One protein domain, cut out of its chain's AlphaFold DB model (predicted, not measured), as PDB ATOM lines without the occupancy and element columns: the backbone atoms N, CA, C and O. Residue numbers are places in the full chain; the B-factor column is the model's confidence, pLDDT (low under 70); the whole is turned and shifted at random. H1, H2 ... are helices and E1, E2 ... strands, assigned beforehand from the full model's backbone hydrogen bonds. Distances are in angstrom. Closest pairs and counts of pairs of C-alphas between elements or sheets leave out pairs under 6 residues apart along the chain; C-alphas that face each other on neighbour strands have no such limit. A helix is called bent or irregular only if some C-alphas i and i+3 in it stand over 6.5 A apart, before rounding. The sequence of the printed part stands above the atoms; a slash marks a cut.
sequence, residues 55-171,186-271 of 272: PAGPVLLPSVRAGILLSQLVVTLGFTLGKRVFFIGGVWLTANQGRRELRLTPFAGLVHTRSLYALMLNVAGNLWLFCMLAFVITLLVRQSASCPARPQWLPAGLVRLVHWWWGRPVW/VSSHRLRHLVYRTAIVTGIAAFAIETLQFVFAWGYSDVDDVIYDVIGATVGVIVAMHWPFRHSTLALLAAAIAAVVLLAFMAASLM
ATOM      1  N   PRO A  55    -132.386   7.647 -28.513       73.81
ATOM      2  CA  PRO A  55    -132.704   7.535 -27.086       73.81
ATOM      3  C   PRO A  55    -131.629   6.798 -26.270       73.81
ATOM      4  O   PRO A  55    -131.465   7.067 -25.087       73.81
ATOM      5  N   ALA A  56    -130.876   5.894 -26.904       72.69
ATOM      6  CA  ALA A  56    -129.790   5.142 -26.276       72.69
ATOM      7  C   ALA A  56    -128.438   5.891 -26.273       72.69
ATOM      8  O   ALA A  56    -127.478   5.433 -25.655       72.69
ATOM      9  N   GLY A  57    -128.333   7.021 -26.978       80.56
ATOM     10  CA  GLY A  57    -127.113   7.818 -27.109       80.56
ATOM     11  C   GLY A  57    -126.749   8.160 -28.561       80.56
ATOM     12  O   GLY A  57    -127.437   7.745 -29.501       80.56
ATOM     13  N   PRO A  58    -125.667   8.927 -28.772       84.69
ATOM     14  CA  PRO A  58    -125.230   9.338 -30.101       84.69
ATOM     15  C   PRO A  58    -124.632   8.165 -30.888       84.69
ATOM     16  O   PRO A  58    -123.733   7.464 -30.414       84.69
ATOM     17  N   VAL A  59    -125.099   7.984 -32.120       87.44
ATOM     18  CA  VAL A  59    -124.693   6.916 -33.044       87.44
ATOM     19  C   VAL A  59    -124.042   7.523 -34.288       87.44
ATOM     20  O   VAL A  59    -124.489   8.554 -34.768       87.44
ATOM     21  N   LEU A  60    -123.006   6.891 -34.851       87.12
ATOM     22  CA  LEU A  60    -122.326   7.388 -36.058       87.12
ATOM     23  C   LEU A  60    -123.243   7.404 -37.286       87.12
ATOM     24  O   LEU A  60    -124.170   6.600 -37.391       87.12
ATOM     25  N   LEU A  61    -122.965   8.255 -38.270       86.44
ATOM     26  CA  LEU A  61    -123.666   8.203 -39.554       86.44
ATOM     27  C   LEU A  61    -123.460   6.852 -40.267       86.44
ATOM     28  O   LEU A  61    -122.397   6.239 -40.142       86.44
ATOM     29  N   PRO A  62    -124.450   6.378 -41.043       80.94
ATOM     30  CA  PRO A  62    -124.331   5.184 -41.877       80.94
ATOM     31  C   PRO A  62    -123.065   5.080 -42.731       80.94
ATOM     32  O   PRO A  62    -122.407   4.044 -42.737       80.94
ATOM     33  N   SER A  63    -122.712   6.157 -43.433       80.38
ATOM     34  CA  SER A  63    -121.533   6.215 -44.299       80.38
ATOM     35  C   SER A  63    -120.240   6.063 -43.501       80.38
ATOM     36  O   SER A  63    -119.356   5.309 -43.897       80.38
ATOM     37  N   VAL A  64    -120.160   6.707 -42.333       87.88
ATOM     38  CA  VAL A  64    -119.021   6.588 -41.414       87.88
ATOM     39  C   VAL A  64    -118.898   5.152 -40.904       87.88
ATOM     40  O   VAL A  64    -117.820   4.569 -40.956       87.88
ATOM     41  N   ARG A  65    -120.011   4.540 -40.484       87.69
ATOM     42  CA  ARG A  65    -120.061   3.131 -40.063       87.69
ATOM     43  C   ARG A  65    -119.562   2.183 -41.155       87.69
ATOM     44  O   ARG A  65    -118.767   1.291 -40.868       87.69
ATOM     45  N   ALA A  66    -120.005   2.390 -42.395       84.62
ATOM     46  CA  ALA A  66    -119.557   1.609 -43.543       84.62
ATOM     47  C   ALA A  66    -118.055   1.791 -43.810       84.62
ATOM     48  O   ALA A  66    -117.360   0.804 -44.029       84.62
ATOM     49  N   GLY A  67    -117.543   3.024 -43.721       88.12
ATOM     50  CA  GLY A  67    -116.114   3.315 -43.860       88.12
ATOM     51  C   GLY A  67    -115.255   2.618 -42.801       88.12
ATOM     52  O   GLY A  67    -114.225   2.040 -43.138       88.12
ATOM     53  N   ILE A  68    -115.706   2.602 -41.541       92.81
ATOM     54  CA  ILE A  68    -115.025   1.887 -40.449       92.81
ATOM     55  C   ILE A  68    -115.024   0.379 -40.709       92.81
ATOM     56  O   ILE A  68    -113.990  -0.264 -40.574       92.81
ATOM     57  N   LEU A  69    -116.162  -0.203 -41.094       91.75
ATOM     58  CA  LEU A  69    -116.219  -1.632 -41.404       91.75
ATOM     59  C   LEU A  69    -115.287  -1.990 -42.566       91.75
ATOM     60  O   LEU A  69    -114.542  -2.963 -42.482       91.75
ATOM     61  N   LEU A  70    -115.320  -1.193 -43.636       91.69
ATOM     62  CA  LEU A  70    -114.483  -1.409 -44.809       91.69
ATOM     63  C   LEU A  70    -112.998  -1.354 -44.443       91.69
ATOM     64  O   LEU A  70    -112.254  -2.241 -44.851       91.69
ATOM     65  N   SER A  71    -112.567  -0.380 -43.637       94.31
ATOM     66  CA  SER A  71    -111.164  -0.295 -43.224       94.31
ATOM     67  C   SER A  71    -110.732  -1.499 -42.380       94.31
ATOM     68  O   SER A  71    -109.654  -2.035 -42.624       94.31
ATOM     69  N   GLN A  72    -111.578  -1.998 -41.469       94.75
ATOM     70  CA  GLN A  72    -111.277  -3.223 -40.709       94.75
ATOM     71  C   GLN A  72    -111.173  -4.460 -41.604       94.75
ATOM     72  O   GLN A  72    -110.292  -5.293 -41.399       94.75
ATOM     73  N   LEU A  73    -112.058  -4.588 -42.598       92.62
ATOM     74  CA  LEU A  73    -112.018  -5.700 -43.547       92.62
ATOM     75  C   LEU A  73    -110.752  -5.653 -44.403       92.62
ATOM     76  O   LEU A  73    -110.102  -6.681 -44.561       92.62
ATOM     77  N   VAL A  74    -110.375  -4.473 -44.907       93.44
ATOM     78  CA  VAL A  74    -109.141  -4.297 -45.690       93.44
ATOM     79  C   VAL A  74    -107.910  -4.619 -44.844       93.44
ATOM     80  O   VAL A  74    -107.036  -5.331 -45.322       93.44
ATOM     81  N   VAL A  75    -107.852  -4.162 -43.589       92.94
ATOM     82  CA  VAL A  75    -106.755  -4.505 -42.667       92.94
ATOM     83  C   VAL A  75    -106.713  -6.007 -42.413       92.94
ATOM     84  O   VAL A  75    -105.663  -6.617 -42.575       92.94
ATOM     85  N   THR A  76    -107.843  -6.621 -42.059       92.38
ATOM     86  CA  THR A  76    -107.889  -8.052 -41.723       92.38
ATOM     87  C   THR A  76    -107.475  -8.899 -42.919       92.38
ATOM     88  O   THR A  76    -106.531  -9.669 -42.808       92.38
ATOM     89  N   LEU A  77    -108.110  -8.705 -44.081       90.12
ATOM     90  CA  LEU A  77    -107.765  -9.424 -45.314       90.12
ATOM     91  C   LEU A  77    -106.335  -9.128 -45.765       90.12
ATOM     92  O   LEU A  77    -105.642 -10.011 -46.256       90.12
ATOM     93  N   GLY A  78    -105.890  -7.887 -45.585       89.38
ATOM     94  CA  GLY A  78    -104.534  -7.461 -45.875       89.38
ATOM     95  C   GLY A  78    -103.507  -8.234 -45.060       89.38
ATOM     96  O   GLY A  78    -102.617  -8.835 -45.640       89.38
ATOM     97  N   PHE A  79    -103.629  -8.280 -43.736       86.94
ATOM     98  CA  PHE A  79    -102.669  -8.996 -42.891       86.94
ATOM     99  C   PHE A  79    -102.800 -10.522 -42.969       86.94
ATOM    100  O   PHE A  79    -101.792 -11.209 -42.808       86.94
ATOM    101  N   THR A  80    -103.988 -11.067 -43.246       87.19
ATOM    102  CA  THR A  80    -104.157 -12.521 -43.391       87.19
ATOM    103  C   THR A  80    -103.644 -13.014 -44.736       87.19
ATOM    104  O   THR A  80    -102.852 -13.948 -44.766       87.19
ATOM    105  N   LEU A  81    -104.001 -12.355 -45.844       85.44
ATOM    106  CA  LEU A  81    -103.575 -12.753 -47.191       85.44
ATOM    107  C   LEU A  81    -102.198 -12.194 -47.560       85.44
ATOM    108  O   LEU A  81    -101.425 -12.830 -48.268       85.44
ATOM    109  N   GLY A  82    -101.850 -11.004 -47.089       77.19
ATOM    110  CA  GLY A  82    -100.637 -10.281 -47.471       77.19
ATOM    111  C   GLY A  82     -99.354 -10.761 -46.796       77.19
ATOM    112  O   GLY A  82     -98.324 -10.113 -46.978       77.19
ATOM    113  N   LYS A  83     -99.363 -11.901 -46.084       73.44
ATOM    114  CA  LYS A  83     -98.168 -12.491 -45.440       73.44
ATOM    115  C   LYS A  83     -96.987 -12.685 -46.405       73.44
ATOM    116  O   LYS A  83     -95.836 -12.718 -45.985       73.44
ATOM    117  N   ARG A  84     -97.267 -12.795 -47.708       68.56
ATOM    118  CA  ARG A  84     -96.264 -12.902 -48.776       68.56
ATOM    119  C   ARG A  84     -95.601 -11.574 -49.152       68.56
ATOM    120  O   ARG A  84     -94.483 -11.588 -49.660       68.56
ATOM    121  N   VAL A  85     -96.297 -10.457 -48.961       72.38
ATOM    122  CA  VAL A  85     -95.890  -9.138 -49.468       72.38
ATOM    123  C   VAL A  85     -95.328  -8.257 -48.353       72.38
ATOM    124  O   VAL A  85     -94.430  -7.463 -48.602       72.38
ATOM    125  N   PHE A  86     -95.805  -8.410 -47.116       70.44
ATOM    126  CA  PHE A  86     -95.344  -7.593 -45.994       70.44
ATOM    127  C   PHE A  86     -94.105  -8.186 -45.321       70.44
ATOM    128  O   PHE A  86     -94.110  -9.332 -44.869       70.44
ATOM    129  N   PHE A  87     -93.048  -7.384 -45.194       64.19
ATOM    130  CA  PHE A  87     -91.846  -7.759 -44.455       64.19
ATOM    131  C   PHE A  87     -91.912  -7.231 -43.017       64.19
ATOM    132  O   PHE A  87     -91.583  -6.081 -42.737       64.19
ATOM    133  N   ILE A  88     -92.330  -8.079 -42.075       67.38
ATOM    134  CA  ILE A  88     -92.285  -7.756 -40.640       67.38
ATOM    135  C   ILE A  88     -91.008  -8.360 -40.054       67.38
ATOM    136  O   ILE A  88     -91.018  -9.512 -39.628       67.38
ATOM    137  N   GLY A  89     -89.905  -7.603 -40.078       58.00
ATOM    138  CA  GLY A  89     -88.705  -7.796 -39.242       58.00
ATOM    139  C   GLY A  89     -88.253  -9.241 -38.966       58.00
ATOM    140  O   GLY A  89     -87.948  -9.564 -37.822       58.00
ATOM    141  N   GLY A  90     -88.235 -10.123 -39.974       56.91
ATOM    142  CA  GLY A  90     -87.798 -11.522 -39.830       56.91
ATOM    143  C   GLY A  90     -88.841 -12.528 -39.311       56.91
ATOM    144  O   GLY A  90     -88.505 -13.699 -39.146       56.91
ATOM    145  N   VAL A  91     -90.098 -12.124 -39.080       60.50
ATOM    146  CA  VAL A  91     -91.208 -13.027 -38.694       60.50
ATOM    147  C   VAL A  91     -91.822 -13.721 -39.897       60.50
ATOM    148  O   VAL A  91     -92.071 -14.926 -39.866       60.50
ATOM    149  N   TRP A  92     -92.027 -12.980 -40.982       61.94
ATOM    150  CA  TRP A  92     -92.461 -13.538 -42.255       61.94
ATOM    151  C   TRP A  92     -91.271 -13.601 -43.202       61.94
ATOM    152  O   TRP A  92     -90.851 -12.606 -43.786       61.94
ATOM    153  N   LEU A  93     -90.702 -14.798 -43.343       62.16
ATOM    154  CA  LEU A  93     -89.736 -15.081 -44.399       62.16
ATOM    155  C   LEU A  93     -90.514 -15.253 -45.708       62.16
ATOM    156  O   LEU A  93     -91.124 -16.296 -45.941       62.16
ATOM    157  N   THR A  94     -90.492 -14.241 -46.571       59.03
ATOM    158  CA  THR A  94     -91.181 -14.248 -47.877       59.03
ATOM    159  C   THR A  94     -90.758 -15.432 -48.757       59.03
ATOM    160  O   THR A  94     -91.580 -15.980 -49.487       59.03
ATOM    161  N   ALA A  95     -89.511 -15.902 -48.608       61.00
ATOM    162  CA  ALA A  95     -88.971 -17.094 -49.272       61.00
ATOM    163  C   ALA A  95     -89.704 -18.401 -48.912       61.00
ATOM    164  O   ALA A  95     -89.701 -19.355 -49.690       61.00
ATOM    165  N   ASN A  96     -90.338 -18.444 -47.741       62.50
ATOM    166  CA  ASN A  96     -91.141 -19.573 -47.299       62.50
ATOM    167  C   ASN A  96     -92.584 -19.444 -47.854       62.50
ATOM    168  O   ASN A  96     -93.157 -20.408 -48.354       62.50
ATOM    169  N   GLN A  97     -93.139 -18.234 -47.935       60.19
ATOM    170  CA  GLN A  97     -94.535 -17.945 -48.327       60.19
ATOM    171  C   GLN A  97     -94.900 -18.204 -49.817       60.19
ATOM    172  O   GLN A  97     -95.909 -17.708 -50.309       60.19
ATOM    173  N   GLY A  98     -94.101 -18.976 -50.561       61.59
ATOM    174  CA  GLY A  98     -94.376 -19.400 -51.946       61.59
ATOM    175  C   GLY A  98     -94.561 -20.910 -52.123       61.59
ATOM    176  O   GLY A  98     -94.640 -21.389 -53.255       61.59
ATOM    177  N   ARG A  99     -94.577 -21.685 -51.031       67.62
ATOM    178  CA  ARG A  99     -94.733 -23.144 -51.077       67.62
ATOM    179  C   ARG A  99     -96.171 -23.539 -50.756       67.62
ATOM    180  O   ARG A  99     -96.732 -23.088 -49.766       67.62
ATOM    181  N   ARG A 100     -96.743 -24.436 -51.568       78.56
ATOM    182  CA  ARG A 100     -98.001 -25.123 -51.244       78.56
ATOM    183  C   ARG A 100     -97.718 -26.218 -50.227       78.56
ATOM    184  O   ARG A 100     -97.377 -27.337 -50.598       78.56
ATOM    185  N   GLU A 101     -97.839 -25.886 -48.954       80.81
ATOM    186  CA  GLU A 101     -97.706 -26.846 -47.863       80.81
ATOM    187  C   GLU A 101     -98.884 -26.677 -46.899       80.81
ATOM    188  O   GLU A 101     -99.343 -25.565 -46.635       80.81
ATOM    189  N   LEU A 102     -99.396 -27.818 -46.442       79.38
ATOM    190  CA  LEU A 102    -100.553 -27.924 -45.565       79.38
ATOM    191  C   LEU A 102    -100.083 -28.443 -44.206       79.38
ATOM    192  O   LEU A 102     -99.510 -29.534 -44.124       79.38
ATOM    193  N   ARG A 103    -100.333 -27.674 -43.147       81.94
ATOM    194  CA  ARG A 103     -99.984 -28.015 -41.766       81.94
ATOM    195  C   ARG A 103    -101.257 -28.271 -40.979       81.94
ATOM    196  O   ARG A 103    -101.952 -27.358 -40.556       81.94
ATOM    197  N   LEU A 104    -101.570 -29.552 -40.810       85.00
ATOM    198  CA  LEU A 104    -102.769 -30.001 -40.096       85.00
ATOM    199  C   LEU A 104    -102.503 -30.354 -38.636       85.00
ATOM    200  O   LEU A 104    -103.425 -30.765 -37.940       85.00
ATOM    201  N   THR A 105    -101.256 -30.255 -38.180       84.00
ATOM    202  CA  THR A 105    -100.898 -30.547 -36.794       84.00
ATOM    203  C   THR A 105    -101.262 -29.336 -35.942       84.00
ATOM    204  O   THR A 105    -100.534 -28.344 -36.000       84.00
ATOM    205  N   PRO A 106    -102.349 -29.391 -35.152       84.06
ATOM    206  CA  PRO A 106    -102.731 -28.259 -34.334       84.06
ATOM    207  C   PRO A 106    -101.648 -27.991 -33.293       84.06
ATOM    208  O   PRO A 106    -101.047 -28.912 -32.727       84.06
ATOM    209  N   PHE A 107    -101.422 -26.715 -33.038       84.81
ATOM    210  CA  PHE A 107    -100.444 -26.168 -32.118       84.81
ATOM    211  C   PHE A 107     -99.001 -26.551 -32.454       84.81
ATOM    212  O   PHE A 107     -98.126 -26.515 -31.581       84.81
ATOM    213  N   ALA A 108     -98.713 -26.890 -33.715       80.62
ATOM    214  CA  ALA A 108     -97.353 -27.193 -34.151       80.62
ATOM    215  C   ALA A 108     -96.412 -26.018 -33.868       80.62
ATOM    216  O   ALA A 108     -95.275 -26.240 -33.436       80.62
ATOM    217  N   GLY A 109     -96.910 -24.786 -34.019       75.06
ATOM    218  CA  GLY A 109     -96.192 -23.567 -33.665       75.06
ATOM    219  C   GLY A 109     -95.837 -23.479 -32.177       75.06
ATOM    220  O   GLY A 109     -94.734 -23.052 -31.850       75.06
ATOM    221  N   LEU A 110     -96.691 -23.937 -31.259       80.94
ATOM    222  CA  LEU A 110     -96.378 -23.904 -29.821       80.94
ATOM    223  C   LEU A 110     -95.237 -24.866 -29.454       80.94
ATOM    224  O   LEU A 110     -94.474 -24.591 -28.533       80.94
ATOM    225  N   VAL A 111     -95.115 -25.981 -30.178       80.75
ATOM    226  CA  VAL A 111     -94.163 -27.056 -29.851       80.75
ATOM    227  C   VAL A 111     -92.835 -26.911 -30.603       80.75
ATOM    228  O   VAL A 111     -91.780 -27.207 -30.051       80.75
ATOM    229  N   HIS A 112     -92.863 -26.446 -31.854       75.94
ATOM    230  CA  HIS A 112     -91.702 -26.494 -32.755       75.94
ATOM    231  C   HIS A 112     -91.083 -25.118 -33.042       75.94
ATOM    232  O   HIS A 112     -90.075 -25.033 -33.753       75.94
ATOM    233  N   THR A 113     -91.653 -24.028 -32.521       70.12
ATOM    234  CA  THR A 113     -91.148 -22.686 -32.827       70.12
ATOM    235  C   THR A 113     -89.859 -22.379 -32.072       70.12
ATOM    236  O   THR A 113     -89.803 -22.402 -30.848       70.12
ATOM    237  N   ARG A 114     -88.814 -22.005 -32.820       67.94
ATOM    238  CA  ARG A 114     -87.510 -21.597 -32.268       67.94
ATOM    239  C   ARG A 114     -87.462 -20.136 -31.799       67.94
ATOM    240  O   ARG A 114     -86.504 -19.745 -31.146       67.94
ATOM    241  N   SER A 115     -88.469 -19.328 -32.141       80.56
ATOM    242  CA  SER A 115     -88.547 -17.901 -31.813       80.56
ATOM    243  C   SER A 115     -89.863 -17.555 -31.119       80.56
ATOM    244  O   SER A 115     -90.916 -17.496 -31.757       80.56
ATOM    245  N   LEU A 116     -89.796 -17.257 -29.819       81.56
ATOM    246  CA  LEU A 116     -90.950 -16.785 -29.048       81.56
ATOM    247  C   LEU A 116     -91.599 -15.557 -29.701       81.56
ATOM    248  O   LEU A 116     -92.817 -15.436 -29.717       81.56
ATOM    249  N   TYR A 117     -90.790 -14.681 -30.295       79.25
ATOM    250  CA  TYR A 117     -91.261 -13.484 -30.984       79.25
ATOM    251  C   TYR A 117     -92.165 -13.809 -32.184       79.25
ATOM    252  O   TYR A 117     -93.251 -13.244 -32.303       79.25
ATOM    253  N   ALA A 118     -91.763 -14.759 -33.038       77.75
ATOM    254  CA  ALA A 118     -92.572 -15.176 -34.184       77.75
ATOM    255  C   ALA A 118     -93.869 -15.870 -33.746       77.75
ATOM    256  O   ALA A 118     -94.929 -15.631 -34.326       77.75
ATOM    257  N   LEU A 119     -93.795 -16.673 -32.678       82.75
ATOM    258  CA  LEU A 119     -94.963 -17.313 -32.085       82.75
ATOM    259  C   LEU A 119     -95.957 -16.282 -31.544       82.75
ATOM    260  O   LEU A 119     -97.140 -16.338 -31.871       82.75
ATOM    261  N   MET A 120     -95.475 -15.320 -30.749       83.88
ATOM    262  CA  MET A 120     -96.321 -14.270 -30.186       83.88
ATOM    263  C   MET A 120     -96.977 -13.449 -31.287       83.88
ATOM    264  O   MET A 120     -98.165 -13.171 -31.181       83.88
ATOM    265  N   LEU A 121     -96.253 -13.098 -32.351       81.81
ATOM    266  CA  LEU A 121     -96.839 -12.337 -33.451       81.81
ATOM    267  C   LEU A 121     -97.875 -13.129 -34.248       81.81
ATOM    268  O   LEU A 121     -98.884 -12.537 -34.620       81.81
ATOM    269  N   ASN A 122     -97.692 -14.436 -34.463       81.81
ATOM    270  CA  ASN A 122     -98.710 -15.235 -35.150       81.81
ATOM    271  C   ASN A 122     -99.976 -15.375 -34.294       81.81
ATOM    272  O   ASN A 122    -101.071 -15.026 -34.728       81.81
ATOM    273  N   VAL A 123     -99.812 -15.803 -33.037       87.75
ATOM    274  CA  VAL A 123    -100.941 -16.027 -32.122       87.75
ATOM    275  C   VAL A 123    -101.642 -14.710 -31.798       87.75
ATOM    276  O   VAL A 123    -102.848 -14.586 -31.991       87.75
ATOM    277  N   ALA A 124    -100.904 -13.709 -31.310       87.44
ATOM    278  CA  ALA A 124    -101.496 -12.440 -30.902       87.44
ATOM    279  C   ALA A 124    -102.003 -11.639 -32.104       87.44
ATOM    280  O   ALA A 124    -103.031 -10.984 -31.979       87.44
ATOM    281  N   GLY A 125    -101.328 -11.707 -33.255       86.69
ATOM    282  CA  GLY A 125    -101.742 -11.016 -34.475       86.69
ATOM    283  C   GLY A 125    -103.095 -11.507 -34.981       86.69
ATOM    284  O   GLY A 125    -104.025 -10.708 -35.086       86.69
ATOM    285  N   ASN A 126    -103.233 -12.814 -35.214       89.50
ATOM    286  CA  ASN A 126    -104.489 -13.407 -35.688       89.50
ATOM    287  C   ASN A 126    -105.626 -13.188 -34.679       89.50
ATOM    288  O   ASN A 126    -106.696 -12.675 -35.024       89.50
ATOM    289  N   LEU A 127    -105.356 -13.455 -33.394       93.12
ATOM    290  CA  LEU A 127    -106.334 -13.260 -32.327       93.12
ATOM    291  C   LEU A 127    -106.803 -11.800 -32.251       93.12
ATOM    292  O   LEU A 127    -108.000 -11.542 -32.134       93.12
ATOM    293  N   TRP A 128    -105.875 -10.841 -32.340       93.12
ATOM    294  CA  TRP A 128    -106.176  -9.412 -32.278       93.12
ATOM    295  C   TRP A 128    -106.989  -8.939 -33.481       93.12
ATOM    296  O   TRP A 128    -107.990  -8.244 -33.292       93.12
ATOM    297  N   LEU A 129    -106.598  -9.325 -34.700       92.44
ATOM    298  CA  LEU A 129    -107.277  -8.916 -35.934       92.44
ATOM    299  C   LEU A 129    -108.745  -9.345 -35.922       92.44
ATOM    300  O   LEU A 129    -109.641  -8.513 -36.092       92.44
ATOM    301  N   PHE A 130    -109.010 -10.619 -35.634       94.69
ATOM    302  CA  PHE A 130    -110.378 -11.137 -35.622       94.69
ATOM    303  C   PHE A 130    -111.174 -10.702 -34.392       94.69
ATOM    304  O   PHE A 130    -112.384 -10.481 -34.501       94.69
ATOM    305  N   CYS A 131    -110.519 -10.501 -33.245       95.44
ATOM    306  CA  CYS A 131    -111.150  -9.890 -32.075       95.44
ATOM    307  C   CYS A 131    -111.632  -8.474 -32.382       95.44
ATOM    308  O   CYS A 131    -112.809  -8.171 -32.168       95.44
ATOM    309  N   MET A 132    -110.772  -7.630 -32.953       94.50
ATOM    310  CA  MET A 132    -111.126  -6.257 -33.306       94.50
ATOM    311  C   MET A 132    -112.220  -6.218 -34.381       94.50
ATOM    312  O   MET A 132    -113.194  -5.474 -34.236       94.50
ATOM    313  N   LEU A 133    -112.122  -7.057 -35.418       93.94
ATOM    314  CA  LEU A 133    -113.131  -7.132 -36.476       93.94
ATOM    315  C   LEU A 133    -114.511  -7.518 -35.919       93.94
ATOM    316  O   LEU A 133    -115.500  -6.824 -36.166       93.94
ATOM    317  N   ALA A 134    -114.586  -8.595 -35.133       93.00
ATOM    318  CA  ALA A 134    -115.844  -9.062 -34.558       93.00
ATOM    319  C   ALA A 134    -116.412  -8.081 -33.520       93.00
ATOM    320  O   ALA A 134    -117.632  -7.884 -33.448       93.00
ATOM    321  N   PHE A 135    -115.534  -7.421 -32.757       93.88
ATOM    322  CA  PHE A 135    -115.902  -6.353 -31.834       93.88
ATOM    323  C   PHE A 135    -116.578  -5.188 -32.575       93.88
ATOM    324  O   PHE A 135    -117.703  -4.805 -32.236       93.88
ATOM    325  N   VAL A 136    -115.949  -4.682 -33.641       93.31
ATOM    326  CA  VAL A 136    -116.485  -3.591 -34.471       93.31
ATOM    327  C   VAL A 136    -117.810  -3.984 -35.115       93.31
ATOM    328  O   VAL A 136    -118.783  -3.243 -34.976       93.31
ATOM    329  N   ILE A 137    -117.895  -5.152 -35.763       89.94
ATOM    330  CA  ILE A 137    -119.141  -5.635 -36.384       89.94
ATOM    331  C   ILE A 137    -120.273  -5.663 -35.353       89.94
ATOM    332  O   ILE A 137    -121.366  -5.158 -35.614       89.94
ATOM    333  N   THR A 138    -120.003  -6.184 -34.156       87.88
ATOM    334  CA  THR A 138    -120.997  -6.275 -33.081       87.88
ATOM    335  C   THR A 138    -121.480  -4.897 -32.634       87.88
ATOM    336  O   THR A 138    -122.689  -4.677 -32.521       87.88
ATOM    337  N   LEU A 139    -120.572  -3.937 -32.429       89.06
ATOM    338  CA  LEU A 139    -120.950  -2.566 -32.069       89.06
ATOM    339  C   LEU A 139    -121.728  -1.859 -33.187       89.06
ATOM    340  O   LEU A 139    -122.714  -1.177 -32.906       89.06
ATOM    341  N   LEU A 140    -121.341  -2.050 -34.450       86.81
ATOM    342  CA  LEU A 140    -122.038  -1.478 -35.606       86.81
ATOM    343  C   LEU A 140    -123.457  -2.032 -35.755       86.81
ATOM    344  O   LEU A 140    -124.391  -1.277 -36.050       86.81
ATOM    345  N   VAL A 141    -123.641  -3.331 -35.517       81.81
ATOM    346  CA  VAL A 141    -124.964  -3.970 -35.506       81.81
ATOM    347  C   VAL A 141    -125.812  -3.418 -34.360       81.81
ATOM    348  O   VAL A 141    -126.951  -3.014 -34.601       81.81
ATOM    349  N   ARG A 142    -125.255  -3.311 -33.144       83.00
ATOM    350  CA  ARG A 142    -125.944  -2.704 -31.987       83.00
ATOM    351  C   ARG A 142    -126.381  -1.269 -32.287       83.00
ATOM    352  O   ARG A 142    -127.538  -0.930 -32.073       83.00
ATOM    353  N   GLN A 143    -125.493  -0.444 -32.842       82.44
ATOM    354  CA  GLN A 143    -125.810   0.933 -33.237       82.44
ATOM    355  C   GLN A 143    -126.890   1.011 -34.323       82.44
ATOM    356  O   GLN A 143    -127.751   1.889 -34.288       82.44
ATOM    357  N   SER A 144    -126.863   0.092 -35.287       75.88
ATOM    358  CA  SER A 144    -127.851   0.048 -36.369       75.88
ATOM    359  C   SER A 144    -129.227  -0.402 -35.886       75.88
ATOM    360  O   SER A 144    -130.227   0.021 -36.456       75.88
ATOM    361  N   ALA A 145    -129.289  -1.204 -34.823       70.38
ATOM    362  CA  ALA A 145    -130.538  -1.593 -34.184       70.38
ATOM    363  C   ALA A 145    -131.203  -0.458 -33.393       70.38
ATOM    364  O   ALA A 145    -132.427  -0.380 -33.364       70.38
ATOM    365  N   SER A 146    -130.405   0.420 -32.780       68.50
ATOM    366  CA  SER A 146    -130.899   1.583 -32.028       68.50
ATOM    367  C   SER A 146    -131.371   2.735 -32.922       68.50
ATOM    368  O   SER A 146    -131.952   3.700 -32.430       68.50
ATOM    369  N   CYS A 147    -131.109   2.669 -34.231       58.97
ATOM    370  CA  CYS A 147    -131.478   3.710 -35.180       58.97
ATOM    371  C   CYS A 147    -132.880   3.414 -35.756       58.97
ATOM    372  O   CYS A 147    -133.045   2.395 -36.426       58.97
ATOM    373  N   PRO A 148    -133.887   4.287 -35.559       55.09
ATOM    374  CA  PRO A 148    -135.246   4.063 -36.071       55.09
ATOM    375  C   PRO A 148    -135.327   4.098 -37.606       55.09
ATOM    376  O   PRO A 148    -136.246   3.543 -38.208       55.09
ATOM    377  N   ALA A 149    -134.343   4.716 -38.263       55.66
ATOM    378  CA  ALA A 149    -134.214   4.684 -39.710       55.66
ATOM    379  C   ALA A 149    -133.700   3.310 -40.170       55.66
ATOM    380  O   ALA A 149    -132.543   2.954 -39.936       55.66
ATOM    381  N   ARG A 150    -134.562   2.555 -40.865       54.12
ATOM    382  CA  ARG A 150    -134.203   1.334 -41.605       54.12
ATOM    383  C   ARG A 150    -132.904   1.605 -42.386       54.12
ATOM    384  O   ARG A 150    -132.877   2.579 -43.138       54.12
ATOM    385  N   PRO A 151    -131.829   0.812 -42.234       51.41
ATOM    386  CA  PRO A 151    -130.590   1.074 -42.957       51.41
ATOM    387  C   PRO A 151    -130.822   0.823 -44.453       51.41
ATOM    388  O   PRO A 151    -130.803  -0.314 -44.910       51.41
ATOM    389  N   GLN A 152    -131.086   1.887 -45.212       51.88
ATOM    390  CA  GLN A 152    -131.374   1.826 -46.654       51.88
ATOM    391  C   GLN A 152    -130.126   1.519 -47.507       51.88
ATOM    392  O   GLN A 152    -130.242   1.194 -48.680       51.88
ATOM    393  N   TRP A 153    -128.936   1.615 -46.916       53.53
ATOM    394  CA  TRP A 153    -127.629   1.496 -47.572       53.53
ATOM    395  C   TRP A 153    -127.048   0.076 -47.540       53.53
ATOM    396  O   TRP A 153    -126.074  -0.205 -48.232       53.53
ATOM    397  N   LEU A 154    -127.617  -0.829 -46.741       53.34
ATOM    398  CA  LEU A 154    -127.209  -2.227 -46.776       53.34
ATOM    399  C   LEU A 154    -127.947  -2.926 -47.926       53.34
ATOM    400  O   LEU A 154    -129.183  -2.895 -47.948       53.34
ATOM    401  N   PRO A 155    -127.238  -3.605 -48.849       59.31
ATOM    402  CA  PRO A 155    -127.882  -4.433 -49.856       59.31
ATOM    403  C   PRO A 155    -128.863  -5.385 -49.173       59.31
ATOM    404  O   PRO A 155    -128.548  -5.960 -48.129       59.31
ATOM    405  N   ALA A 156    -130.042  -5.598 -49.762       58.97
ATOM    406  CA  ALA A 156    -131.068  -6.455 -49.164       58.97
ATOM    407  C   ALA A 156    -130.533  -7.859 -48.807       58.97
ATOM    408  O   ALA A 156    -130.991  -8.472 -47.846       58.97
ATOM    409  N   GLY A 157    -129.530  -8.349 -49.547       60.44
ATOM    410  CA  GLY A 157    -128.793  -9.573 -49.230       60.44
ATOM    411  C   GLY A 157    -128.012  -9.504 -47.915       60.44
ATOM    412  O   GLY A 157    -128.143 -10.415 -47.104       60.44
ATOM    413  N   LEU A 158    -127.274  -8.418 -47.656       58.62
ATOM    414  CA  LEU A 158    -126.528  -8.235 -46.406       58.62
ATOM    415  C   LEU A 158    -127.475  -8.028 -45.222       58.62
ATOM    416  O   LEU A 158    -127.253  -8.591 -44.158       58.62
ATOM    417  N   VAL A 159    -128.580  -7.302 -45.420       59.28
ATOM    418  CA  VAL A 159    -129.651  -7.172 -44.415       59.28
ATOM    419  C   VAL A 159    -130.222  -8.541 -44.055       59.28
ATOM    420  O   VAL A 159    -130.350  -8.858 -42.876       59.28
ATOM    421  N   ARG A 160    -130.516  -9.386 -45.051       61.19
ATOM    422  CA  ARG A 160    -130.985 -10.761 -44.822       61.19
ATOM    423  C   ARG A 160    -129.939 -11.628 -44.130       61.19
ATOM    424  O   ARG A 160    -130.308 -12.382 -43.238       61.19
ATOM    425  N   LEU A 161    -128.664 -11.499 -44.489       59.59
ATOM    426  CA  LEU A 161    -127.570 -12.222 -43.841       59.59
ATOM    427  C   LEU A 161    -127.421 -11.798 -42.374       59.59
ATOM    428  O   LEU A 161    -127.351 -12.654 -41.503       59.59
ATOM    429  N   VAL A 162    -127.463 -10.494 -42.082       58.91
ATOM    430  CA  VAL A 162    -127.436  -9.942 -40.715       58.91
ATOM    431  C   VAL A 162    -128.675 -10.378 -39.925       58.91
ATOM    432  O   VAL A 162    -128.565 -10.759 -38.760       58.91
ATOM    433  N   HIS A 163    -129.855 -10.404 -40.549       63.09
ATOM    434  CA  HIS A 163    -131.073 -10.941 -39.935       63.09
ATOM    435  C   HIS A 163    -130.978 -12.428 -39.628       63.09
ATOM    436  O   HIS A 163    -131.407 -12.861 -38.557       63.09
ATOM    437  N   TRP A 164    -130.433 -13.202 -40.560       59.94
ATOM    438  CA  TRP A 164    -130.186 -14.620 -40.373       59.94
ATOM    439  C   TRP A 164    -129.168 -14.839 -39.248       59.94
ATOM    440  O   TRP A 164    -129.434 -15.633 -38.346       59.94
ATOM    441  N   TRP A 165    -128.089 -14.048 -39.217       55.78
ATOM    442  CA  TRP A 165    -127.039 -14.073 -38.194       55.78
ATOM    443  C   TRP A 165    -127.579 -13.718 -36.805       55.78
ATOM    444  O   TRP A 165    -127.222 -14.375 -35.831       55.78
ATOM    445  N   TRP A 166    -128.502 -12.766 -36.664       52.25
ATOM    446  CA  TRP A 166    -128.943 -12.314 -35.334       52.25
ATOM    447  C   TRP A 166    -130.264 -12.920 -34.830       52.25
ATOM    448  O   TRP A 166    -130.461 -13.032 -33.622       52.25
ATOM    449  N   GLY A 167    -131.139 -13.382 -35.730       50.28
ATOM    450  CA  GLY A 167    -132.461 -13.922 -35.391       50.28
ATOM    451  C   GLY A 167    -133.482 -12.822 -35.072       50.28
ATOM    452  O   GLY A 167    -133.354 -12.125 -34.073       50.28
ATOM    453  N   ARG A 168    -134.518 -12.701 -35.924       49.19
ATOM    454  CA  ARG A 168    -135.503 -11.593 -35.980       49.19
ATOM    455  C   ARG A 168    -134.843 -10.195 -36.023       49.19
ATOM    456  O   ARG A 168    -133.652 -10.034 -35.773       49.19
ATOM    457  N   PRO A 169    -135.560  -9.152 -36.461       48.22
ATOM    458  CA  PRO A 169    -134.934  -7.850 -36.593       48.22
ATOM    459  C   PRO A 169    -134.565  -7.306 -35.217       48.22
ATOM    460  O   PRO A 169    -135.432  -7.171 -34.358       48.22
ATOM    461  N   VAL A 170    -133.296  -6.954 -35.013       45.44
ATOM    462  CA  VAL A 170    -132.852  -6.280 -33.780       45.44
ATOM    463  C   VAL A 170    -133.603  -4.953 -33.590       45.44
ATOM    464  O   VAL A 170    -133.895  -4.569 -32.465       45.44
ATOM    465  N   TRP A 171    -134.045  -4.326 -34.688       46.44
ATOM    466  CA  TRP A 171    -134.922  -3.152 -34.671       46.44
ATOM    467  C   TRP A 171    -136.376  -3.434 -34.253       46.44
ATOM    468  O   TRP A 171    -137.119  -2.500 -33.984       46.44
ATOM    469  N   VAL A 186    -126.511  -8.662 -21.421       61.06
ATOM    470  CA  VAL A 186    -127.256  -9.471 -22.394       61.06
ATOM    471  C   VAL A 186    -127.650 -10.800 -21.753       61.06
ATOM    472  O   VAL A 186    -126.827 -11.465 -21.128       61.06
ATOM    473  N   SER A 187    -128.901 -11.237 -21.947       67.19
ATOM    474  CA  SER A 187    -129.351 -12.525 -21.410       67.19
ATOM    475  C   SER A 187    -128.432 -13.669 -21.865       67.19
ATOM    476  O   SER A 187    -128.111 -13.791 -23.052       67.19
ATOM    477  N   SER A 188    -128.037 -14.542 -20.932       67.50
ATOM    478  CA  SER A 188    -127.066 -15.627 -21.166       67.50
ATOM    479  C   SER A 188    -127.425 -16.513 -22.366       67.50
ATOM    480  O   SER A 188    -126.555 -16.960 -23.109       67.50
ATOM    481  N   HIS A 189    -128.719 -16.719 -22.619       70.50
ATOM    482  CA  HIS A 189    -129.210 -17.446 -23.788       70.50
ATOM    483  C   HIS A 189    -128.914 -16.731 -25.120       70.50
ATOM    484  O   HIS A 189    -128.488 -17.376 -26.078       70.50
ATOM    485  N   ARG A 190    -129.107 -15.406 -25.197       71.06
ATOM    486  CA  ARG A 190    -128.813 -14.621 -26.410       71.06
ATOM    487  C   ARG A 190    -127.314 -14.527 -26.669       71.06
ATOM    488  O   ARG A 190    -126.901 -14.687 -27.815       71.06
ATOM    489  N   LEU A 191    -126.515 -14.341 -25.616       72.38
ATOM    490  CA  LEU A 191    -125.057 -14.313 -25.723       72.38
ATOM    491  C   LEU A 191    -124.511 -15.640 -26.268       72.38
ATOM    492  O   LEU A 191    -123.768 -15.628 -27.246       72.38
ATOM    493  N   ARG A 192    -124.938 -16.780 -25.705       75.62
ATOM    494  CA  ARG A 192    -124.520 -18.117 -26.173       75.62
ATOM    495  C   ARG A 192    -124.815 -18.335 -27.652       75.62
ATOM    496  O   ARG A 192    -123.952 -18.786 -28.396       75.62
ATOM    497  N   HIS A 193    -126.024 -17.988 -28.080       78.94
ATOM    498  CA  HIS A 193    -126.439 -18.179 -29.463       78.94
ATOM    499  C   HIS A 193    -125.651 -17.292 -30.437       78.94
ATOM    500  O   HIS A 193    -125.287 -17.740 -31.522       78.94
ATOM    501  N   LEU A 194    -125.337 -16.056 -30.044       77.44
ATOM    502  CA  LEU A 194    -124.520 -15.182 -30.875       77.44
ATOM    503  C   LEU A 194    -123.060 -15.633 -30.949       77.44
ATOM    504  O   LEU A 194    -122.482 -15.631 -32.036       77.44
ATOM    505  N   VAL A 195    -122.473 -16.015 -29.815       80.56
ATOM    506  CA  VAL A 195    -121.108 -16.551 -29.757       80.56
ATOM    507  C   VAL A 195    -120.992 -17.766 -30.671       80.56
ATOM    508  O   VAL A 195    -120.118 -17.796 -31.530       80.56
ATOM    509  N   TYR A 196    -121.934 -18.705 -30.569       80.19
ATOM    510  CA  TYR A 196    -121.961 -19.899 -31.410       80.19
ATOM    511  C   TYR A 196    -122.039 -19.568 -32.907       80.19
ATOM    512  O   TYR A 196    -121.260 -20.082 -33.706       80.19
ATOM    513  N   ARG A 197    -122.940 -18.660 -33.301       83.94
ATOM    514  CA  ARG A 197    -123.075 -18.241 -34.706       83.94
ATOM    515  C   ARG A 197    -121.834 -17.536 -35.231       83.94
ATOM    516  O   ARG A 197    -121.432 -17.786 -36.361       83.94
ATOM    517  N   THR A 198    -121.228 -16.681 -34.413       82.38
ATOM    518  CA  THR A 198    -119.990 -15.985 -34.776       82.38
ATOM    519  C   THR A 198    -118.858 -16.985 -34.957       82.38
ATOM    520  O   THR A 198    -118.190 -16.938 -35.980       82.38
ATOM    521  N   ALA A 199    -118.700 -17.938 -34.036       84.31
ATOM    522  CA  ALA A 199    -117.690 -18.982 -34.155       84.31
ATOM    523  C   ALA A 199    -117.851 -19.794 -35.452       84.31
ATOM    524  O   ALA A 199    -116.865 -20.025 -36.144       84.31
ATOM    525  N   ILE A 200    -119.084 -20.157 -35.832       87.44
ATOM    526  CA  ILE A 200    -119.344 -20.862 -37.098       87.44
ATOM    527  C   ILE A 200    -118.996 -19.995 -38.307       87.44
ATOM    528  O   ILE A 200    -118.267 -20.447 -39.185       87.44
ATOM    529  N   VAL A 201    -119.530 -18.773 -38.387       86.81
ATOM    530  CA  VAL A 201    -119.337 -17.934 -39.579       86.81
ATOM    531  C   VAL A 201    -117.873 -17.538 -39.731       86.81
ATOM    532  O   VAL A 201    -117.336 -17.640 -40.832       86.81
ATOM    533  N   THR A 202    -117.214 -17.150 -38.637       87.50
ATOM    534  CA  THR A 202    -115.777 -16.879 -38.648       87.50
ATOM    535  C   THR A 202    -114.991 -18.134 -38.996       87.50
ATOM    536  O   THR A 202    -114.083 -18.041 -39.808       87.50
ATOM    537  N   GLY A 203    -115.360 -19.306 -38.472       88.25
ATOM    538  CA  GLY A 203    -114.686 -20.564 -38.804       88.25
ATOM    539  C   GLY A 203    -114.773 -20.899 -40.290       88.25
ATOM    540  O   GLY A 203    -113.764 -21.239 -40.899       88.25
ATOM    541  N   ILE A 204    -115.947 -20.723 -40.904       91.12
ATOM    542  CA  ILE A 204    -116.131 -20.895 -42.353       91.12
ATOM    543  C   ILE A 204    -115.299 -19.868 -43.132       91.12
ATOM    544  O   ILE A 204    -114.656 -20.226 -44.116       91.12
ATOM    545  N   ALA A 205    -115.302 -18.601 -42.710       89.75
ATOM    546  CA  ALA A 205    -114.558 -17.541 -43.383       89.75
ATOM    547  C   ALA A 205    -113.037 -17.742 -43.285       89.75
ATOM    548  O   ALA A 205    -112.356 -17.650 -44.301       89.75
ATOM    549  N   ALA A 206    -112.520 -18.062 -42.098       89.94
ATOM    550  CA  ALA A 206    -111.109 -18.354 -41.866       89.94
ATOM    551  C   ALA A 206    -110.675 -19.596 -42.656       89.94
ATOM    552  O   ALA A 206    -109.699 -19.544 -43.395       89.94
ATOM    553  N   PHE A 207    -111.474 -20.669 -42.637       90.25
ATOM    554  CA  PHE A 207    -111.224 -21.846 -43.471       90.25
ATOM    555  C   PHE A 207    -111.206 -21.520 -44.974       90.25
ATOM    556  O   PHE A 207    -110.379 -22.047 -45.720       90.25
ATOM    557  N   ALA A 208    -112.096 -20.639 -45.442       90.75
ATOM    558  CA  ALA A 208    -112.106 -20.197 -46.834       90.75
ATOM    559  C   ALA A 208    -110.859 -19.368 -47.183       90.75
ATOM    560  O   ALA A 208    -110.287 -19.573 -48.251       90.75
ATOM    561  N   ILE A 209    -110.419 -18.469 -46.295       89.25
ATOM    562  CA  ILE A 209    -109.183 -17.685 -46.454       89.25
ATOM    563  C   ILE A 209    -107.976 -18.620 -46.577       89.25
ATOM    564  O   ILE A 209    -107.238 -18.534 -47.558       89.25
ATOM    565  N   GLU A 210    -107.849 -19.574 -45.659       88.44
ATOM    566  CA  GLU A 210    -106.798 -20.595 -45.664       88.44
ATOM    567  C   GLU A 210    -106.821 -21.446 -46.941       88.44
ATOM    568  O   GLU A 210    -105.798 -21.661 -47.599       88.44
ATOM    569  N   THR A 211    -108.016 -21.859 -47.376       87.88
ATOM    570  CA  THR A 211    -108.200 -22.594 -48.634       87.88
ATOM    571  C   THR A 211    -107.739 -21.766 -49.834       87.88
ATOM    572  O   THR A 211    -107.065 -22.292 -50.722       87.88
ATOM    573  N   LEU A 212    -108.061 -20.468 -49.877       87.56
ATOM    574  CA  LEU A 212    -107.609 -19.569 -50.941       87.56
ATOM    575  C   LEU A 212    -106.082 -19.431 -50.929       87.56
ATOM    576  O   LEU A 212    -105.461 -19.522 -51.988       87.56
ATOM    577  N   GLN A 213    -105.463 -19.278 -49.756       85.44
ATOM    578  CA  GLN A 213    -104.004 -19.203 -49.638       85.44
ATOM    579  C   GLN A 213    -103.326 -20.474 -50.145       85.44
ATOM    580  O   GLN A 213    -102.363 -20.388 -50.913       85.44
ATOM    581  N   PHE A 214    -103.871 -21.642 -49.806       86.25
ATOM    582  CA  PHE A 214    -103.378 -22.922 -50.300       86.25
ATOM    583  C   PHE A 214    -103.531 -23.056 -51.826       86.25
ATOM    584  O   PHE A 214    -102.557 -23.321 -52.541       86.25
ATOM    585  N   VAL A 215    -104.743 -22.825 -52.352       87.56
ATOM    586  CA  VAL A 215    -105.054 -22.961 -53.786       87.56
ATOM    587  C   VAL A 215    -104.196 -22.017 -54.624       87.56
ATOM    588  O   VAL A 215    -103.617 -22.438 -55.630       87.56
ATOM    589  N   PHE A 216    -104.031 -20.767 -54.195       86.69
ATOM    590  CA  PHE A 216    -103.240 -19.774 -54.923       86.69
ATOM    591  C   PHE A 216    -101.739 -19.813 -54.612       86.69
ATOM    592  O   PHE A 216    -101.000 -18.986 -55.142       86.69
ATOM    593  N   ALA A 217    -101.267 -20.784 -53.814       80.06
ATOM    594  CA  ALA A 217     -99.867 -20.868 -53.379       80.06
ATOM    595  C   ALA A 217     -99.367 -19.541 -52.774       80.06
ATOM    596  O   ALA A 217     -98.243 -19.100 -53.023       80.06
ATOM    597  N   TRP A 218    -100.254 -18.864 -52.045       77.50
ATOM    598  CA  TRP A 218    -100.008 -17.539 -51.489       77.50
ATOM    599  C   TRP A 218     -99.361 -17.601 -50.099       77.50
ATOM    600  O   TRP A 218     -98.858 -16.595 -49.609       77.50
ATOM    601  N   GLY A 219     -99.355 -18.783 -49.485       72.12
ATOM    602  CA  GLY A 219     -98.720 -19.061 -48.208       72.12
ATOM    603  C   GLY A 219     -98.907 -20.522 -47.806       72.12
ATOM    604  O   GLY A 219     -99.511 -21.313 -48.535       72.12
ATOM    605  N   TYR A 220     -98.384 -20.864 -46.635       73.25
ATOM    606  CA  TYR A 220     -98.696 -22.125 -45.968       73.25
ATOM    607  C   TYR A 220    -100.078 -22.036 -45.361       73.25
ATOM    608  O   TYR A 220    -100.400 -21.001 -44.783       73.25
ATOM    609  N   SER A 221    -100.838 -23.120 -45.454       79.06
ATOM    610  CA  SER A 221    -102.105 -23.194 -44.745       79.06
ATOM    611  C   SER A 221    -101.922 -23.942 -43.433       79.06
ATOM    612  O   SER A 221    -101.433 -25.080 -43.435       79.06
ATOM    613  N   ASP A 222    -102.270 -23.283 -42.331       80.81
ATOM    614  CA  ASP A 222    -102.114 -23.799 -40.974       80.81
ATOM    615  C   ASP A 222    -103.470 -23.822 -40.263       80.81
ATOM    616  O   ASP A 222    -104.201 -22.832 -40.219       80.81
ATOM    617  N   VAL A 223    -103.810 -24.971 -39.683       88.31
ATOM    618  CA  VAL A 223    -105.030 -25.117 -38.880       88.31
ATOM    619  C   VAL A 223    -105.033 -24.174 -37.670       88.31
ATOM    620  O   VAL A 223    -106.104 -23.776 -37.205       88.31
ATOM    621  N   ASP A 224    -103.851 -23.777 -37.192       88.19
ATOM    622  CA  ASP A 224    -103.684 -22.855 -36.070       88.19
ATOM    623  C   ASP A 224    -104.279 -21.472 -36.362       88.19
ATOM    624  O   ASP A 224    -104.924 -20.889 -35.488       88.19
ATOM    625  N   ASP A 225    -104.145 -20.978 -37.593       87.81
ATOM    626  CA  ASP A 225    -104.672 -19.673 -37.992       87.81
ATOM    627  C   ASP A 225    -106.212 -19.675 -37.922       87.81
ATOM    628  O   ASP A 225    -106.799 -18.810 -37.268       87.81
ATOM    629  N   VAL A 226    -106.871 -20.735 -38.419       90.88
ATOM    630  CA  VAL A 226    -108.335 -20.915 -38.282       90.88
ATOM    631  C   VAL A 226    -108.768 -20.925 -36.815       90.88
ATOM    632  O   VAL A 226    -109.771 -20.305 -36.449       90.88
ATOM    633  N   ILE A 227    -108.030 -21.641 -35.962       92.06
ATOM    634  CA  ILE A 227    -108.343 -21.743 -34.533       92.06
ATOM    635  C   ILE A 227    -108.231 -20.365 -33.873       92.06
ATOM    636  O   ILE A 227    -109.161 -19.940 -33.180       92.06
ATOM    637  N   TYR A 228    -107.127 -19.647 -34.092       93.38
ATOM    638  CA  TYR A 228    -106.909 -18.335 -33.487       93.38
ATOM    639  C   TYR A 228    -107.895 -17.285 -34.000       93.38
ATOM    640  O   TYR A 228    -108.395 -16.498 -33.194       93.38
ATOM    641  N   ASP A 229    -108.271 -17.324 -35.273       94.12
ATOM    642  CA  ASP A 229    -109.266 -16.416 -35.847       94.12
ATOM    643  C   ASP A 229    -110.647 -16.608 -35.201       94.12
ATOM    644  O   ASP A 229    -111.318 -15.645 -34.807       94.12
ATOM    645  N   VAL A 230    -111.065 -17.864 -35.006       94.88
ATOM    646  CA  VAL A 230    -112.338 -18.206 -34.347       94.88
ATOM    647  C   VAL A 230    -112.339 -17.793 -32.876       94.88
ATOM    648  O   VAL A 230    -113.328 -17.215 -32.399       94.88
ATOM    649  N   ILE A 231    -111.251 -18.062 -32.146       95.38
ATOM    650  CA  ILE A 231    -111.121 -17.648 -30.740       95.38
ATOM    651  C   ILE A 231    -111.138 -16.119 -30.658       95.38
ATOM    652  O   ILE A 231    -111.884 -15.562 -29.850       95.38
ATOM    653  N   GLY A 232    -110.385 -15.440 -31.525       95.44
ATOM    654  CA  GLY A 232    -110.307 -13.985 -31.587       95.44
ATOM    655  C   GLY A 232    -111.688 -13.378 -31.786       95.44
ATOM    656  O   GLY A 232    -112.145 -12.597 -30.952       95.44
ATOM    657  N   ALA A 233    -112.413 -13.812 -32.818       95.19
ATOM    658  CA  ALA A 233    -113.762 -13.321 -33.086       95.19
ATOM    659  C   ALA A 233    -114.740 -13.594 -31.934       95.19
ATOM    660  O   ALA A 233    -115.569 -12.741 -31.602       95.19
ATOM    661  N   THR A 234    -114.626 -14.755 -31.288       94.00
ATOM    662  CA  THR A 234    -115.442 -15.101 -30.117       94.00
ATOM    663  C   THR A 234    -115.197 -14.132 -28.963       94.00
ATOM    664  O   THR A 234    -116.153 -13.586 -28.403       94.00
ATOM    665  N   VAL A 235    -113.928 -13.861 -28.641       95.06
ATOM    666  CA  VAL A 235    -113.547 -12.876 -27.619       95.06
ATOM    667  C   VAL A 235    -114.069 -11.490 -27.999       95.06
ATOM    668  O   VAL A 235    -114.689 -10.833 -27.165       95.06
ATOM    669  N   GLY A 236    -113.917 -11.078 -29.258       93.38
ATOM    670  CA  GLY A 236    -114.394  -9.787 -29.758       93.38
ATOM    671  C   GLY A 236    -115.894  -9.572 -29.547       93.38
ATOM    672  O   GLY A 236    -116.307  -8.521 -29.055       93.38
ATOM    673  N   VAL A 237    -116.717 -10.585 -29.837       90.94
ATOM    674  CA  VAL A 237    -118.167 -10.542 -29.574       90.94
ATOM    675  C   VAL A 237    -118.467 -10.454 -28.085       90.94
ATOM    676  O   VAL A 237    -119.306  -9.649 -27.682       90.94
ATOM    677  N   ILE A 238    -117.802 -11.268 -27.261       89.25
ATOM    678  CA  ILE A 238    -118.018 -11.261 -25.809       89.25
ATOM    679  C   ILE A 238    -117.683  -9.878 -25.246       89.25
ATOM    680  O   ILE A 238    -118.507  -9.296 -24.539       89.25
ATOM    681  N   VAL A 239    -116.526  -9.321 -25.603       91.06
ATOM    682  CA  VAL A 239    -116.106  -7.981 -25.174       91.06
ATOM    683  C   VAL A 239    -117.101  -6.929 -25.660       91.06
ATOM    684  O   VAL A 239    -117.561  -6.113 -24.865       91.06
ATOM    685  N   ALA A 240    -117.509  -6.977 -26.931       87.50
ATOM    686  CA  ALA A 240    -118.471  -6.027 -27.481       87.50
ATOM    687  C   ALA A 240    -119.842  -6.116 -26.813       87.50
ATOM    688  O   ALA A 240    -120.527  -5.103 -26.721       87.50
ATOM    689  N   MET A 241    -120.256  -7.291 -26.343       84.12
ATOM    690  CA  MET A 241    -121.535  -7.461 -25.654       84.12
ATOM    691  C   MET A 241    -121.541  -6.908 -24.238       84.12
ATOM    692  O   MET A 241    -122.559  -6.371 -23.815       84.12
ATOM    693  N   HIS A 242    -120.406  -6.971 -23.547       84.25
ATOM    694  CA  HIS A 242    -120.238  -6.345 -22.236       84.25
ATOM    695  C   HIS A 242    -119.843  -4.863 -22.347       84.25
ATOM    696  O   HIS A 242    -119.757  -4.161 -21.340       84.25
ATOM    697  N   TRP A 243    -119.607  -4.361 -23.565       85.38
ATOM    698  CA  TRP A 243    -119.240  -2.969 -23.783       85.38
ATOM    699  C   TRP A 243    -120.449  -2.033 -23.603       85.38
ATOM    700  O   TRP A 243    -121.483  -2.235 -24.260       85.38
ATOM    701  N   PRO A 244    -120.351  -0.966 -22.785       84.25
ATOM    702  CA  PRO A 244    -121.452  -0.026 -22.583       84.25
ATOM    703  C   PRO A 244    -121.848   0.674 -23.884       84.25
ATOM    704  O   PRO A 244    -120.991   1.228 -24.581       84.25
ATOM    705  N   PHE A 245    -123.150   0.720 -24.191       81.56
ATOM    706  CA  PHE A 245    -123.623   1.284 -25.461       81.56
ATOM    707  C   PHE A 245    -123.186   2.747 -25.638       81.56
ATOM    708  O   PHE A 245    -122.660   3.098 -26.697       81.56
ATOM    709  N   ARG A 246    -123.268   3.555 -24.570       81.62
ATOM    710  CA  ARG A 246    -122.832   4.966 -24.523       81.62
ATOM    711  C   ARG A 246    -121.378   5.213 -24.948       81.62
ATOM    712  O   ARG A 246    -121.048   6.312 -25.378       81.62
ATOM    713  N   HIS A 247    -120.507   4.206 -24.853       85.69
ATOM    714  CA  HIS A 247    -119.095   4.304 -25.239       85.69
ATOM    715  C   HIS A 247    -118.792   3.650 -26.596       85.69
ATOM    716  O   HIS A 247    -117.632   3.596 -27.004       85.69
ATOM    717  N   SER A 248    -119.802   3.145 -27.310       87.69
ATOM    718  CA  SER A 248    -119.597   2.421 -28.574       87.69
ATOM    719  C   SER A 248    -119.030   3.324 -29.666       87.69
ATOM    720  O   SER A 248    -118.162   2.901 -30.417       87.69
ATOM    721  N   THR A 249    -119.469   4.585 -29.732       89.19
ATOM    722  CA  THR A 249    -118.975   5.550 -30.727       89.19
ATOM    723  C   THR A 249    -117.478   5.802 -30.568       89.19
ATOM    724  O   THR A 249    -116.739   5.718 -31.541       89.19
ATOM    725  N   LEU A 250    -117.003   6.013 -29.339       90.06
ATOM    726  CA  LEU A 250    -115.575   6.198 -29.069       90.06
ATOM    727  C   LEU A 250    -114.770   4.934 -29.380       90.06
ATOM    728  O   LEU A 250    -113.698   5.027 -29.968       90.06
ATOM    729  N   ALA A 251    -115.300   3.759 -29.032       92.31
ATOM    730  CA  ALA A 251    -114.651   2.489 -29.333       92.31
ATOM    731  C   ALA A 251    -114.519   2.248 -30.849       92.31
ATOM    732  O   ALA A 251    -113.469   1.810 -31.312       92.31
ATOM    733  N   LEU A 252    -115.544   2.599 -31.632       93.56
ATOM    734  CA  LEU A 252    -115.505   2.518 -33.095       93.56
ATOM    735  C   LEU A 252    -114.486   3.485 -33.705       93.56
ATOM    736  O   LEU A 252    -113.777   3.109 -34.633       93.56
ATOM    737  N   LEU A 253    -114.373   4.705 -33.177       92.94
ATOM    738  CA  LEU A 253    -113.364   5.670 -33.627       92.94
ATOM    739  C   LEU A 253    -111.948   5.211 -33.277       92.94
ATOM    740  O   LEU A 253    -111.058   5.299 -34.115       92.94
ATOM    741  N   ALA A 254    -111.744   4.676 -32.073       93.12
ATOM    742  CA  ALA A 254    -110.464   4.101 -31.675       93.12
ATOM    743  C   ALA A 254    -110.067   2.935 -32.595       93.12
ATOM    744  O   ALA A 254    -108.933   2.885 -33.068       93.12
ATOM    745  N   ALA A 255    -111.013   2.048 -32.923       94.19
ATOM    746  CA  ALA A 255    -110.786   0.975 -33.886       94.19
ATOM    747  C   ALA A 255    -110.471   1.517 -35.293       94.19
ATOM    748  O   ALA A 255    -109.575   1.006 -35.961       94.19
ATOM    749  N   ALA A 256    -111.155   2.577 -35.734       94.00
ATOM    750  CA  ALA A 256    -110.885   3.230 -37.014       94.00
ATOM    751  C   ALA A 256    -109.467   3.817 -37.075       94.00
ATOM    752  O   ALA A 256    -108.763   3.600 -38.058       94.00
ATOM    753  N   ILE A 257    -109.026   4.497 -36.013       94.44
ATOM    754  CA  ILE A 257    -107.657   5.019 -35.889       94.44
ATOM    755  C   ILE A 257    -106.649   3.867 -35.932       94.44
ATOM    756  O   ILE A 257    -105.683   3.936 -36.689       94.44
ATOM    757  N   ALA A 258    -106.894   2.787 -35.184       93.56
ATOM    758  CA  ALA A 258    -106.035   1.606 -35.206       93.56
ATOM    759  C   ALA A 258    -105.922   1.009 -36.621       93.56
ATOM    760  O   ALA A 258    -104.818   0.696 -37.062       93.56
ATOM    761  N   ALA A 259    -107.029   0.924 -37.367       94.19
ATOM    762  CA  ALA A 259    -106.994   0.479 -38.758       94.19
ATOM    763  C   ALA A 259    -106.188   1.422 -39.657       94.19
ATOM    764  O   ALA A 259    -105.399   0.943 -40.460       94.19
ATOM    765  N   VAL A 260    -106.328   2.743 -39.516       94.81
ATOM    766  CA  VAL A 260    -105.528   3.708 -40.293       94.81
ATOM    767  C   VAL A 260    -104.033   3.540 -40.019       94.81
ATOM    768  O   VAL A 260    -103.245   3.518 -40.961       94.81
ATOM    769  N   VAL A 261    -103.638   3.364 -38.755       94.06
ATOM    770  CA  VAL A 261    -102.234   3.117 -38.381       94.06
ATOM    771  C   VAL A 261    -101.720   1.824 -39.015       94.06
ATOM    772  O   VAL A 261    -100.637   1.813 -39.595       94.06
ATOM    773  N   LEU A 262    -102.506   0.749 -38.953       91.56
ATOM    774  CA  LEU A 262    -102.145  -0.537 -39.551       91.56
ATOM    775  C   LEU A 262    -102.061  -0.466 -41.082       91.56
ATOM    776  O   LEU A 262    -101.132  -1.023 -41.661       91.56
ATOM    777  N   LEU A 263    -102.963   0.266 -41.739       92.19
ATOM    778  CA  LEU A 263    -102.902   0.515 -43.184       92.19
ATOM    779  C   LEU A 263    -101.673   1.339 -43.572       92.19
ATOM    780  O   LEU A 263    -101.028   1.031 -44.571       92.19
ATOM    781  N   ALA A 264    -101.331   2.364 -42.791       91.38
ATOM    782  CA  ALA A 264    -100.126   3.156 -43.017       91.38
ATOM    783  C   ALA A 264     -98.863   2.297 -42.860       91.38
ATOM    784  O   ALA A 264     -97.958   2.384 -43.686       91.38
ATOM    785  N   PHE A 265     -98.831   1.423 -41.849       89.06
ATOM    786  CA  PHE A 265     -97.754   0.452 -41.673       89.06
ATOM    787  C   PHE A 265     -97.648  -0.501 -42.871       89.06
ATOM    788  O   PHE A 265     -96.562  -0.666 -43.420       89.06
ATOM    789  N   MET A 266     -98.772  -1.070 -43.324       87.31
ATOM    790  CA  MET A 266     -98.815  -1.911 -44.524       87.31
ATOM    791  C   MET A 266     -98.266  -1.164 -45.742       87.31
ATOM    792  O   MET A 266     -97.372  -1.671 -46.413       87.31
ATOM    793  N   ALA A 267     -98.743   0.053 -46.002       88.44
ATOM    794  CA  ALA A 267     -98.281   0.870 -47.120       88.44
ATOM    795  C   ALA A 267     -96.774   1.162 -47.047       88.44
ATOM    796  O   ALA A 267     -96.082   1.013 -48.050       88.44
ATOM    797  N   ALA A 268     -96.256   1.513 -45.867       86.88
ATOM    798  CA  ALA A 268     -94.828   1.747 -45.664       86.88
ATOM    799  C   ALA A 268     -94.001   0.477 -45.908       86.88
ATOM    800  O   ALA A 268     -92.960   0.536 -46.554       86.88
ATOM    801  N   SER A 269     -94.483  -0.683 -45.455       81.94
ATOM    802  CA  SER A 269     -93.792  -1.962 -45.660       81.94
ATOM    803  C   SER A 269     -93.776  -2.445 -47.114       81.94
ATOM    804  O   SER A 269     -92.991  -3.327 -47.431       81.94
ATOM    805  N   LEU A 270     -94.606  -1.873 -47.997       80.38
ATOM    806  CA  LEU A 270     -94.556  -2.127 -49.444       80.38
ATOM    807  C   LEU A 270     -93.505  -1.274 -50.167       80.38
ATOM    808  O   LEU A 270     -93.218  -1.529 -51.333       80.38
ATOM    809  N   MET A 271     -92.985  -0.231 -49.517       78.31
ATOM    810  CA  MET A 271     -91.987   0.679 -50.091       78.31
ATOM    811  C   MET A 271     -90.542   0.248 -49.802       78.31
ATOM    812  O   MET A 271     -89.617   0.906 -50.275       78.31
TER     813      MET A 271
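Overview. This is residues 55 to 171 and 186 to 271 of the 272 residues of the protein "VanZ like family protein" of Corynebacterium choanis (UniProt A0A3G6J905). Five long helices make a cluster, with H3 through the middle, H1 and H7 on one side of it and the helical hairpin H5 and H6 on the other. Short H4 lies at one end of the cluster; short H2 and the unnamed residues 85 to 107 lie at the other. The printed part has 203 residues, with one named strand and seven named helices in the order E1, H1, H2, H3, H4, H5, H6, H7, and its class is mostly helix. It is compact, with a radius of gyration of the C-alphas of 18.0 A and spans of 54 by 38 by 30 A.

Along the chain. Find C-alpha 57 at (-127.113, 7.818, -27.109), where E1, residues 57 to 60, begins; it pairs with no named strand. H1, residues 62 to 84, covers 34.1 A with a kink of 29 degrees near residue 78, and is irregular where C-alphas 81 and 84 are 7.5 A apart. After H2, residues 108 to 112, look for C-alpha 116 at (-90.950, -16.785, -29.048); from there H3, residues 116 to 145, runs 42.7 A. Next come H4, residues 156 to 166, H5, residues 188 to 215, 40.0 A long, and H6, residues 223 to 242, 29.3 A long. H7, residues 245 to 269, runs 36.2 A to C-alpha 269 at (-93.792, -1.962, -45.660), and is irregular where C-alphas 246 and 249 are 7.3 A apart.

Arrangement. H1, H3 and H7 form an up and down bundle, each helix running against the one before it. H3, with residues 126 to 140 alone, touches H1 at a shallow tilt of 20 degrees, closest at the C-alphas of Thr 76 and Leu 129, 5.9 A. H3 touches H6 at a steep tilt of 42 degrees, the same way; the closest C-alphas, Cys 131 and Gly 236, are 4.0 A apart. H5 and H6 are a hairpin at a shallow tilt of 31 degrees, closest at the C-alphas of Ala 206 and Val 226, 5.2 A. H4 only just touches H5, with 3 pairs of C-alphas within 8 A, closest at Trp 165 and Arg 197, 6.7 A. H2 is close to but not clearly touching H3, with the C-alphas of Gly 109 and Leu 119 6.6 A apart. In H2, H3, H4, H5 and H6 every O i to N i+4 pair is within hydrogen-bond range; H1 has 17 of 19 and H7 19 of 21.

Size, cuts and confidence. The two C-alphas farthest apart, Pro 55 and Ala 95, are 54.9 A apart. Residues 172 to 185 are not printed, and C-alphas 171 and 186 are 15.8 A apart across this cut. The link from H1 to H2 is long. Look for pLDDT under 70 in 44 residues, among them 87 to 99 and 146 to 171.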